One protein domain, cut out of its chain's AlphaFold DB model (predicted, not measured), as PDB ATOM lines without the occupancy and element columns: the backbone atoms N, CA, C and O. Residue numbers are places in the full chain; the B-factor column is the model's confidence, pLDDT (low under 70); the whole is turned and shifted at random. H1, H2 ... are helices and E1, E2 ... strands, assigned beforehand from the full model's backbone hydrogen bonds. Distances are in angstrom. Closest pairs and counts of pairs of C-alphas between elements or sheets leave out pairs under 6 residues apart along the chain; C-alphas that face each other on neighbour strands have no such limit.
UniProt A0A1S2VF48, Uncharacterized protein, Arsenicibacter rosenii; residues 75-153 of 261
ATOM      1  N   PRO A  75     -16.601  19.286  26.377       89.94
ATOM      2  CA  PRO A  75     -16.733  19.401  24.921       89.94
ATOM      3  C   PRO A  75     -16.025  20.610  24.298       89.94
ATOM      4  O   PRO A  75     -15.754  20.612  23.096       89.94
ATOM      5  N   ILE A  76     -15.727  21.642  25.091       92.06
ATOM      6  CA  ILE A  76     -14.929  22.795  24.665       92.06
ATOM      7  C   ILE A  76     -13.528  22.400  24.176       92.06
ATOM      8  O   ILE A  76     -12.971  23.109  23.347       92.06
ATOM      9  N   CYS A  77     -12.976  21.262  24.616       90.00
ATOM     10  CA  CYS A  77     -11.637  20.813  24.224       90.00
ATOM     11  C   CYS A  77     -11.500  20.556  22.713       90.00
ATOM     12  O   CYS A  77     -10.399  20.634  22.162       90.00
ATOM     13  N   HIS A  78     -12.624  20.293  22.042       91.00
ATOM     14  CA  HIS A  78     -12.707  20.100  20.597       91.00
ATOM     15  C   HIS A  78     -12.918  21.408  19.821       91.00
ATOM     16  O   HIS A  78     -12.912  21.397  18.588       91.00
ATOM     17  N   ASP A  79     -13.123  22.537  20.506       94.25
ATOM     18  CA  ASP A  79     -13.223  23.842  19.863       94.25
ATOM     19  C   ASP A  79     -11.835  24.337  19.435       94.25
ATOM     20  O   ASP A  79     -10.861  24.259  20.183       94.25
ATOM     21  N   LYS A  80     -11.742  24.898  18.228       95.25
ATOM     22  CA  LYS A  80     -10.495  25.486  17.724       95.25
ATOM     23  C   LYS A  80     -10.054  26.672  18.574       95.25
ATOM     24  O   LYS A  80      -8.857  26.842  18.786       95.25
ATOM     25  N   ASP A  81     -11.004  27.456  19.085       96.69
ATOM     26  CA  ASP A  81     -10.686  28.589  19.953       96.69
ATOM     27  C   ASP A  81     -10.093  28.123  21.289       96.69
ATOM     28  O   ASP A  81      -9.265  28.828  21.861       96.69
ATOM     29  N   TYR A  82     -10.435  26.920  21.770       94.62
ATOM     30  CA  TYR A  82      -9.861  26.379  23.006       94.62
ATOM     31  C   TYR A  82      -8.350  26.181  22.893       94.62
ATOM     32  O   TYR A  82      -7.626  26.562  23.806       94.62
ATOM     33  N   GLN A  83      -7.865  25.704  21.747       94.00
ATOM     34  CA  GLN A  83      -6.435  25.486  21.497       94.00
ATOM     35  C   GLN A  83      -5.613  26.788  21.475       94.00
ATOM     36  O   GLN A  83      -4.397  26.751  21.634       94.00
ATOM     37  N   LEU A  84      -6.272  27.935  21.283       95.62
ATOM     38  CA  LEU A  84      -5.659  29.268  21.324       95.62
ATOM     39  C   LEU A  84      -5.858  29.966  22.677       95.62
ATOM     40  O   LEU A  84      -5.211  30.971  22.954       95.62
ATOM     41  N   SER A  85      -6.781  29.470  23.496       95.50
ATOM     42  CA  SER A  85      -7.260  30.144  24.700       95.50
ATOM     43  C   SER A  85      -6.256  30.116  25.849       95.50
ATOM     44  O   SER A  85      -5.405  29.227  25.952       95.50
ATOM     45  N   SER A  86      -6.425  31.044  26.789       94.44
ATOM     46  CA  SER A  86      -5.686  31.053  28.057       94.44
ATOM     47  C   SER A  86      -5.987  29.825  28.917       94.44
ATOM     48  O   SER A  86      -5.173  29.457  29.757       94.44
ATOM     49  N   LEU A  87      -7.139  29.179  28.712       91.81
ATOM     50  CA  LEU A  87      -7.535  27.959  29.423       91.81
ATOM     51  C   LEU A  87      -6.685  26.745  29.029       91.81
ATOM     52  O   LEU A  87      -6.572  25.810  29.817       91.81
ATOM     53  N   PHE A  88      -6.103  26.757  27.827       92.19
ATOM     54  CA  PHE A  88      -5.238  25.687  27.333       92.19
ATOM     55  C   PHE A  88      -3.753  26.067  27.370       92.19
ATOM     56  O   PHE A  88      -2.924  25.265  27.785       92.19
ATOM     57  N   LEU A  89      -3.409  27.292  26.956       91.81
ATOM     58  CA  LEU A  89      -2.017  27.746  26.830       91.81
ATOM     59  C   LEU A  89      -1.480  28.483  28.072       91.81
ATOM     60  O   LEU A  89      -0.297  28.831  28.105       91.81
ATOM     61  N   GLY A  90      -2.334  28.739  29.067       90.81
ATOM     62  CA  GLY A  90      -2.035  29.591  30.218       90.81
ATOM     63  C   GLY A  90      -2.210  31.085  29.915       90.81
ATOM     64  O   GLY A  90      -2.194  31.526  28.762       90.81
ATOM     65  N   GLU A  91      -2.362  31.898  30.964       90.69
ATOM     66  CA  GLU A  91      -2.715  33.324  30.839       90.69
ATOM     67  C   GLU A  91      -1.691  34.180  30.078       90.69
ATOM     68  O   GLU A  91      -2.053  35.232  29.550       90.69
ATOM     69  N   SER A  92      -0.424  33.762  30.038       88.19
ATOM     70  CA  SER A  92       0.660  34.507  29.383       88.19
ATOM     71  C   SER A  92       0.727  34.290  27.871       88.19
ATOM     72  O   SER A  92       1.238  35.153  27.160       88.19
ATOM     73  N   LYS A  93       0.229  33.147  27.381       92.00
ATOM     74  CA  LYS A  93       0.300  32.745  25.966       92.00
ATOM     75  C   LYS A  93      -1.066  32.702  25.282       92.00
ATOM     76  O   LYS A  93      -1.113  32.663  24.057       92.00
ATOM     77  N   GLY A  94      -2.150  32.679  26.053       93.38
ATOM     78  CA  GLY A  94      -3.508  32.591  25.536       93.38
ATOM     79  C   GLY A  94      -3.997  33.849  24.820       93.38
ATOM     80  O   GLY A  94      -3.710  34.980  25.218       93.38
ATOM     81  N   ASP A  95      -4.803  33.643  23.781       96.31
ATOM     82  CA  ASP A  95      -5.524  34.693  23.069       96.31
ATOM     83  C   ASP A  95      -6.796  35.098  23.836       96.31
ATOM     84  O   ASP A  95      -7.775  34.350  23.928       96.31
ATOM     85  N   ARG A  96      -6.812  36.337  24.340       95.12
ATOM     86  CA  ARG A  96      -7.960  36.924  25.053       95.12
ATOM     87  C   ARG A  96      -9.205  37.075  24.177       95.12
ATOM     88  O   ARG A  96     -10.323  37.110  24.689       95.12
ATOM     89  N   GLU A  97      -9.043  37.166  22.863       97.38
ATOM     90  CA  GLU A  97     -10.170  37.231  21.936       97.38
ATOM     91  C   GLU A  97     -10.782  35.835  21.738       97.38
ATOM     92  O   GLU A  97     -12.006  35.707  21.691       97.38
ATOM     93  N   ALA A  98      -9.961  34.776  21.721       97.06
ATOM     94  CA  ALA A  98     -10.434  33.390  21.773       97.06
ATOM     95  C   ALA A  98     -11.180  33.095  23.085       97.06
ATOM     96  O   ALA A  98     -12.309  32.601  23.052       97.06
ATOM     97  N   ASP A  99     -10.620  33.505  24.224       96.50
ATOM     98  CA  ASP A  99     -11.269  33.430  25.540       96.50
ATOM     99  C   ASP A  99     -12.674  34.059  25.531       96.50
ATOM    100  O   ASP A  99     -13.643  33.470  26.025       96.50
ATOM    101  N   ARG A 100     -12.812  35.247  24.924       96.94
ATOM    102  CA  ARG A 100     -14.088  35.965  24.803       96.94
ATOM    103  C   ARG A 100     -15.092  35.214  23.928       96.94
ATOM    104  O   ARG A 100     -16.275  35.149  24.280       96.94
ATOM    105  N   ARG A 101     -14.654  34.662  22.790       97.62
ATOM    106  CA  ARG A 101     -15.513  33.860  21.900       97.62
ATOM    107  C   ARG A 101     -16.012  32.600  22.603       97.62
ATOM    108  O   ARG A 101     -17.216  32.342  22.579       97.62
ATOM    109  N   LEU A 102     -15.133  31.887  23.308       96.50
ATOM    110  CA  LEU A 102     -15.486  30.703  24.095       96.50
ATOM    111  C   LEU A 102     -16.463  31.029  25.225       96.50
ATOM    112  O   LEU A 102     -17.503  30.381  25.339       96.50
ATOM    113  N   SER A 103     -16.165  32.064  26.012       95.94
ATOM    114  CA  SER A 103     -17.005  32.522  27.127       95.94
ATOM    115  C   SER A 103     -18.440  32.804  26.673       95.94
ATOM    116  O   SER A 103     -19.404  32.400  27.321       95.94
ATOM    117  N   ARG A 104     -18.597  33.435  25.500       96.06
ATOM    118  CA  ARG A 104     -19.908  33.696  24.886       96.06
ATOM    119  C   ARG A 104     -20.586  32.428  24.384       96.06
ATOM    120  O   ARG A 104     -21.773  32.253  24.632       96.06
ATOM    121  N   LYS A 105     -19.849  31.573  23.673       96.50
ATOM    122  CA  LYS A 105     -20.380  30.356  23.045       96.50
ATOM    123  C   LYS A 105     -20.838  29.319  24.072       96.50
ATOM    124  O   LYS A 105     -21.845  28.656  23.858       96.50
ATOM    125  N   TYR A 106     -20.104  29.183  25.172       93.69
ATOM    126  CA  TYR A 106     -20.334  28.163  26.197       93.69
ATOM    127  C   TYR A 106     -20.845  28.740  27.528       93.69
ATOM    128  O   TYR A 106     -20.911  28.007  28.515       93.69
ATOM    129  N   HIS A 107     -21.209  30.027  27.544       94.00
ATOM    130  CA  HIS A 107     -21.853  30.734  28.656       94.00
ATOM    131  C   HIS A 107     -21.117  30.609  29.997       94.00
ATOM    132  O   HIS A 107     -21.680  30.162  30.998       94.00
ATOM    133  N   PHE A 108     -19.853  31.018  30.020       93.81
ATOM    134  CA  PHE A 108     -19.056  31.104  31.241       93.81
ATOM    135  C   PHE A 108     -18.280  32.420  31.292       93.81
ATOM    136  O   PHE A 108     -18.184  33.145  30.304       93.81
ATOM    137  N   THR A 109     -17.742  32.729  32.462       95.06
ATOM    138  CA  THR A 109     -16.827  33.850  32.695       95.06
ATOM    139  C   THR A 109     -15.460  33.307  33.077       95.06
ATOM    140  O   THR A 109     -15.379  32.225  33.657       95.06
ATOM    141  N   ILE A 110     -14.396  34.024  32.720       94.62
ATOM    142  CA  ILE A 110     -13.015  33.658  33.043       94.62
ATOM    143  C   ILE A 110     -12.515  34.620  34.108       94.62
ATOM    144  O   ILE A 110     -12.634  35.828  33.927       94.62
ATOM    145  N   SER A 111     -11.948  34.070  35.179       93.81
ATOM    146  CA  SER A 111     -11.273  34.822  36.230       93.81
ATOM    147  C   SER A 111      -9.764  34.655  36.090       93.81
ATOM    148  O   SER A 111      -9.219  33.558  36.259       93.81
ATOM    149  N   TYR A 112      -9.090  35.752  35.770       93.44
ATOM    150  CA  TYR A 112      -7.648  35.787  35.534       93.44
ATOM    151  C   TYR A 112      -6.864  36.002  36.831       93.44
ATOM    152  O   TYR A 112      -7.434  36.297  37.878       93.44
ATOM    153  N   ALA A 113      -5.542  35.855  36.792       91.44
ATOM    154  CA  ALA A 113      -4.686  35.868  37.971       91.44
ATOM    155  C   ALA A 113      -4.860  37.128  38.826       91.44
ATOM    156  O   ALA A 113      -4.977  37.018  40.039       91.44
ATOM    157  N   VAL A 114      -4.938  38.311  38.210       90.81
ATOM    158  CA  VAL A 114      -5.131  39.581  38.935       90.81
ATOM    159  C   VAL A 114      -6.451  39.591  39.707       90.81
ATOM    160  O   VAL A 114      -6.476  39.980  40.871       90.81
ATOM    161  N   GLU A 115      -7.537  39.146  39.075       92.06
ATOM    162  CA  GLU A 115      -8.866  39.072  39.695       92.06
ATOM    163  C   GLU A 115      -8.847  38.062  40.845       92.06
ATOM    164  O   GLU A 115      -9.161  38.414  41.976       92.06
ATOM    165  N   ARG A 116      -8.333  36.851  40.592       92.06
ATOM    166  CA  ARG A 116      -8.206  35.792  41.603       92.06
ATOM    167  C   ARG A 116      -7.362  36.222  42.804       92.06
ATOM    168  O   ARG A 116      -7.710  35.917  43.938       92.06
ATOM    169  N   LEU A 117      -6.247  36.916  42.578       91.69
ATOM    170  CA  LEU A 117      -5.370  37.390  43.650       91.69
ATOM    171  C   LEU A 117      -6.006  38.528  44.449       91.69
ATOM    172  O   LEU A 117      -5.860  38.566  45.669       91.69
ATOM    173  N   ASN A 118      -6.732  39.428  43.785       93.31
ATOM    174  CA  ASN A 118      -7.491  40.471  44.468       93.31
ATOM    175  C   ASN A 118      -8.614  39.883  45.324       93.31
ATOM    176  O   ASN A 118      -8.805  40.349  46.444       93.31
ATOM    177  N   ASP A 119      -9.295  38.845  44.841       91.06
ATOM    178  CA  ASP A 119     -10.345  38.157  45.592       91.06
ATOM    179  C   ASP A 119      -9.779  37.385  46.796       91.06
ATOM    180  O   ASP A 119     -10.364  37.410  47.877       91.06
ATOM    181  N   LEU A 120      -8.629  36.719  46.632       91.69
ATOM    182  CA  LEU A 120      -8.017  35.896  47.683       91.69
ATOM    183  C   LEU A 120      -7.262  36.706  48.741       91.69
ATOM    184  O   LEU A 120      -7.335  36.387  49.926       91.69
ATOM    185  N   TYR A 121      -6.504  37.720  48.323       92.56
ATOM    186  CA  TYR A 121      -5.547  38.416  49.190       92.56
ATOM    187  C   TYR A 121      -5.854  39.906  49.361       92.56
ATOM    188  O   TYR A 121      -5.293  40.551  50.245       92.56
ATOM    189  N   GLY A 122      -6.762  40.469  48.563       92.62
ATOM    190  CA  GLY A 122      -7.054  41.898  48.542       92.62
ATOM    191  C   GLY A 122      -6.118  42.681  47.620       92.62
ATOM    192  O   GLY A 122      -4.945  42.351  47.430       92.62
ATOM    193  N   ASN A 123      -6.648  43.755  47.037       93.75
ATOM    194  CA  ASN A 123      -5.887  44.627  46.147       93.75
ATOM    195  C   ASN A 123      -4.716  45.301  46.889       93.75
ATOM    196  O   ASN A 123      -4.902  45.862  47.966       93.75
ATOM    197  N   GLY A 124      -3.518  45.257  46.298       89.88
ATOM    198  CA  GLY A 124      -2.292  45.826  46.874       89.88
ATOM    199  C   GLY A 124      -1.602  44.957  47.931       89.88
ATOM    200  O   GLY A 124      -0.597  45.387  48.495       89.88
ATOM    201  N   ASN A 125      -2.107  43.743  48.185       93.81
ATOM    202  CA  ASN A 125      -1.536  42.818  49.173       93.81
ATOM    203  C   ASN A 125      -0.593  41.754  48.599       93.81
ATOM    204  O   ASN A 125      -0.181  40.832  49.307       93.81
ATOM    205  N   TRP A 126      -0.265  41.871  47.315       94.69
ATOM    206  CA  TRP A 126       0.506  40.885  46.578       94.69
ATOM    207  C   TRP A 126       1.264  41.531  45.411       94.69
ATOM    208  O   TRP A 126       0.897  42.597  44.913       94.69
ATOM    209  N   ARG A 127       2.317  40.857  44.939       92.88
ATOM    210  CA  ARG A 127       3.036  41.185  43.697       92.88
ATOM    211  C   ARG A 127       3.512  39.921  42.987       92.88
ATOM    212  O   ARG A 127       3.859  38.944  43.642       92.88
ATOM    213  N   ILE A 128       3.573  39.946  41.658       90.06
ATOM    214  CA  ILE A 128       4.106  38.825  40.865       90.06
ATOM    215  C   ILE A 128       5.627  38.751  41.044       90.06
ATOM    216  O   ILE A 128       6.324  39.757  40.889       90.06
ATOM    217  N   ASP A 129       6.147  37.559  41.336       89.62
ATOM    218  CA  ASP A 129       7.583  37.293  41.406       89.62
ATOM    219  C   ASP A 129       8.122  36.912  40.024       89.62
ATOM    220  O   ASP A 129       8.106  35.748  39.625       89.62
ATOM    221  N   ARG A 130       8.589  37.918  39.274       85.94
ATOM    222  CA  ARG A 130       9.079  37.845  37.880       85.94
ATOM    223  C   ARG A 130       8.013  37.433  36.856       85.94
ATOM    224  O   ARG A 130       7.825  38.146  35.877       85.94
ATOM    225  N   HIS A 131       7.344  36.303  37.060       83.06
ATOM    226  CA  HIS A 131       6.290  35.750  36.213       83.06
ATOM    227  C   HIS A 131       5.357  34.852  37.041       83.06
ATOM    228  O   HIS A 131       5.768  34.257  38.036       83.06
ATOM    229  N   LEU A 132       4.098  34.722  36.607       82.06
ATOM    230  CA  LEU A 132       3.240  33.631  37.081       82.06
ATOM    231  C   LEU A 132       3.954  32.292  36.830       82.06
ATOM    232  O   LEU A 132       4.620  32.168  35.799       82.06
ATOM    233  N   PRO A 133       3.830  31.297  37.720       84.25
ATOM    234  CA  PRO A 133       2.848  31.174  38.803       84.25
ATOM    235  C   PRO A 133       3.234  31.802  40.157       84.25
ATOM    236  O   PRO A 133       2.468  31.705  41.112       84.25
ATOM    237  N   PHE A 134       4.403  32.430  40.295       90.31
ATOM    238  CA  PHE A 134       4.915  32.830  41.611       90.31
ATOM    239  C   PHE A 134       4.452  34.230  42.029       90.31
ATOM    240  O   PHE A 134       4.523  35.192  41.262       90.31
ATOM    241  N   VAL A 135       3.979  34.350  43.271       92.25
ATOM    242  CA  VAL A 135       3.477  35.598  43.859       92.25
ATOM    243  C   VAL A 135       4.058  35.769  45.261       92.25
ATOM    244  O   VAL A 135       4.161  34.809  46.020       92.25
ATOM    245  N   ILE A 136       4.431  36.999  45.607       94.00
ATOM    246  CA  ILE A 136       4.888  37.386  46.944       94.00
ATOM    247  C   ILE A 136       3.774  38.185  47.611       94.00
ATOM    248  O   ILE A 136       3.312  39.182  47.051       94.00
ATOM    249  N   LEU A 137       3.351  37.751  48.795       94.25
ATOM    250  CA  LEU A 137       2.398  38.462  49.642       94.25
ATOM    251  C   LEU A 137       3.104  39.557  50.458       94.25
ATOM    252  O   LEU A 137       4.328  39.557  50.607       94.25
ATOM    253  N   ASN A 138       2.339  40.502  51.005       91.31
ATOM    254  CA  ASN A 138       2.896  41.630  51.769       91.31
ATOM    255  C   ASN A 138       3.658  41.229  53.043       91.31
ATOM    256  O   ASN A 138       4.510  41.987  53.502       91.31
ATOM    257  N   ASP A 139       3.378  40.056  53.609       91.00
ATOM    258  CA  ASP A 139       4.113  39.490  54.747       91.00
ATOM    259  C   ASP A 139       5.452  38.836  54.340       91.00
ATOM    260  O   ASP A 139       6.198  38.369  55.199       91.00
ATOM    261  N   GLY A 140       5.773  38.818  53.041       91.00
ATOM    262  CA  GLY A 140       6.962  38.182  52.475       91.00
ATOM    263  C   GLY A 140       6.768  36.712  52.096       91.00
ATOM    264  O   GLY A 140       7.700  36.104  51.569       91.00
ATOM    265  N   SER A 141       5.585  36.135  52.316       93.19
ATOM    266  CA  SER A 141       5.278  34.754  51.945       93.19
ATOM    267  C   SER A 141       5.278  34.571  50.427       93.19
ATOM    268  O   SER A 141       4.726  35.387  49.687       93.19
ATOM    269  N   HIS A 142       5.857  33.465  49.958       92.50
ATOM    270  CA  HIS A 142       5.818  33.065  48.551       92.50
ATOM    271  C   HIS A 142       4.684  32.064  48.333       92.50
ATOM    272  O   HIS A 142       4.644  31.011  48.971       92.50
ATOM    273  N   VAL A 143       3.782  32.375  47.408       91.12
ATOM    274  CA  VAL A 143       2.664  31.511  47.028       91.12
ATOM    275  C   VAL A 143       2.740  31.158  45.548       91.12
ATOM    276  O   VAL A 143       3.156  31.957  44.709       91.12
ATOM    277  N   HIS A 144       2.335  29.931  45.230       88.25
ATOM    278  CA  HIS A 144       2.266  29.429  43.863       88.25
ATOM    279  C   HIS A 144       0.811  29.454  43.380       88.25
ATOM    280  O   HIS A 144      -0.011  28.629  43.785       88.25
ATOM    281  N   LEU A 145       0.487  30.387  42.491       83.00
ATOM    282  CA  LEU A 145      -0.808  30.508  41.830       83.00
ATOM    283  C   LEU A 145      -0.782  29.783  40.484       83.00
ATOM    284  O   LEU A 145       0.055  30.089  39.654       83.00
ATOM    285  N   ARG A 146      -1.731  28.883  40.202       79.62
ATOM    286  CA  ARG A 146      -1.824  28.243  38.872       79.62
ATOM    287  C   ARG A 146      -1.875  29.293  37.747       79.62
ATOM    288  O   ARG A 146      -2.641  30.253  37.836       79.62
ATOM    289  N   ASP A 147      -1.097  29.070  36.693       81.69
ATOM    290  CA  ASP A 147      -0.959  29.941  35.515       81.69
ATOM    291  C   ASP A 147      -2.176  29.924  34.576       81.69
ATOM    292  O   ASP A 147      -2.324  30.795  33.722       81.69
ATOM    293  N   THR A 148      -3.035  28.923  34.739       87.19
ATOM    294  CA  THR A 148      -4.276  28.737  33.996       87.19
ATOM    295  C   THR A 148      -5.405  29.476  34.721       87.19
ATOM    296  O   THR A 148      -5.531  29.333  35.948       87.19
ATOM    297  N   PRO A 149      -6.230  30.264  34.009       90.31
ATOM    298  CA  PRO A 149      -7.321  30.990  34.637       90.31
ATOM    299  C   PRO A 149      -8.448  30.034  35.053       90.31
ATOM    300  O   PRO A 149      -8.537  28.900  34.579       90.31
ATOM    301  N   THR A 150      -9.325  30.483  35.951       90.62
ATOM    302  CA  THR A 150     -10.491  29.696  36.392       90.62
ATOM    303  C   THR A 150     -11.759  30.166  35.695       90.62
ATOM    304  O   THR A 150     -11.787  31.256  35.126       90.62
ATOM    305  N   THR A 151     -12.823  29.364  35.732       92.38
ATOM    306  CA  THR A 151     -14.101  29.720  35.104       92.38
ATOM    307  C   THR A 151     -15.267  29.672  36.072       92.38
ATOM    308  O   THR A 151     -15.275  28.868  36.997       92.38
ATOM    309  N   THR A 152     -16.260  30.533  35.837       91.94
ATOM    310  CA  THR A 152     -17.546  30.506  36.542       91.94
ATOM    311  C   THR A 152     -18.698  30.417  35.532       91.94
ATOM    312  O   THR A 152     -18.817  31.302  34.676       91.94
ATOM    313  N   PRO A 153     -19.564  29.388  35.609       90.69
ATOM    314  CA  PRO A 153     -19.448  28.238  36.511       90.69
ATOM    315  C   PRO A 153     -18.243  27.359  36.139       90.69
ATOM    316  O   PRO A 153     -17.814  27.368  34.981       90.69
TER     317      PRO A 153
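This is residues 75 to 153 of the 261 residues of an uncharacterized protein of Arsenicibacter rosenii (UniProt A0A1S2VF48). A small three-stranded sheet, E2, E3 and E4, with helix H5 beside E2, makes one end of an elongated domain, and a cluster of short helices round the longer H4 makes the other. Between H4 and H5 the chain runs through E1, which pairs with the last strand, E5, in a two-stranded ribbon beside H4. The 79 printed residues hold five named helices and five named strands, in the order H1 H2 H3 H4 E1 H5 E2 E3 E4 E5; both sheets, E2 - E3 - E4 and E1 - E5, are antiparallel, and the class is mixed, helices and strands. The whole is only just compact, close to loose, with a radius of gyration of the C-alphas of 13.8 A; its C-alphas span 42 by 21 by 18 A, only just a rod.

E2, residues 126 to 128, E3, residues 134 to 137, and E4, residues 142 to 144, form a meander, each strand the antiparallel neighbour of the one before. E2 and E3 are a hairpin, with N 127 and O 136 within hydrogen-bond range at 2.9 A. E3 and E4 are also a hairpin, with N 143 and O 135 at 2.8 A. H5, residues 113 to 121, is on this sheet but only grazes it; its closest C-alphas to E2 are those of Leu 117 and Trp 126, 7.4 A apart. E1, residues 109 to 111, and E5, residues 150 to 152, are antiparallel neighbours, with N 109 and O 152 at 2.8 A. The closest C-alphas of E1 and H4, residues 96 to 105, are those of Thr 109 and Ser 103, 5.7 A apart. H2, residues 80 to 84, touches H4, closest at the C-alphas of Asp 81 and Ala 98, 5.1 A. H3, residues 86 to 89, only just touches H4, with 3 pairs of C-alphas within 8 A, closest at Ser 86 and Asp 99, 6.6 A. H1, residues 75 to 78, is close to but not clearly touching H2, with the C-alphas of Ile 76 and Tyr 82 closest at 6.4 A. H4 and H5 are apart. Every O i to N i+4 pair is within hydrogen-bond range in H4 and H5; H2 has 0 of 1, but 2 of 2 O i to N i+3 pairs, and H1 and H3 are too short for an i+4 pair.

E3 measures 10.1 A from C-alpha 134 at (4.915, 32.830, 41.611) to C-alpha 137. H5 measures 11.5 A and H4 14.2 A. H1 begins at C-alpha 75, (-16.733, 19.401, 24.921), and E5 ends at C-alpha 152, (-17.546, 30.506, 36.542).

The two C-alphas farthest apart, those of His 78 and Asp 139, are 42.7 A apart. The printed part has no cut and no long link. Its mean pLDDT is 92.0, and no printed residue is under 70.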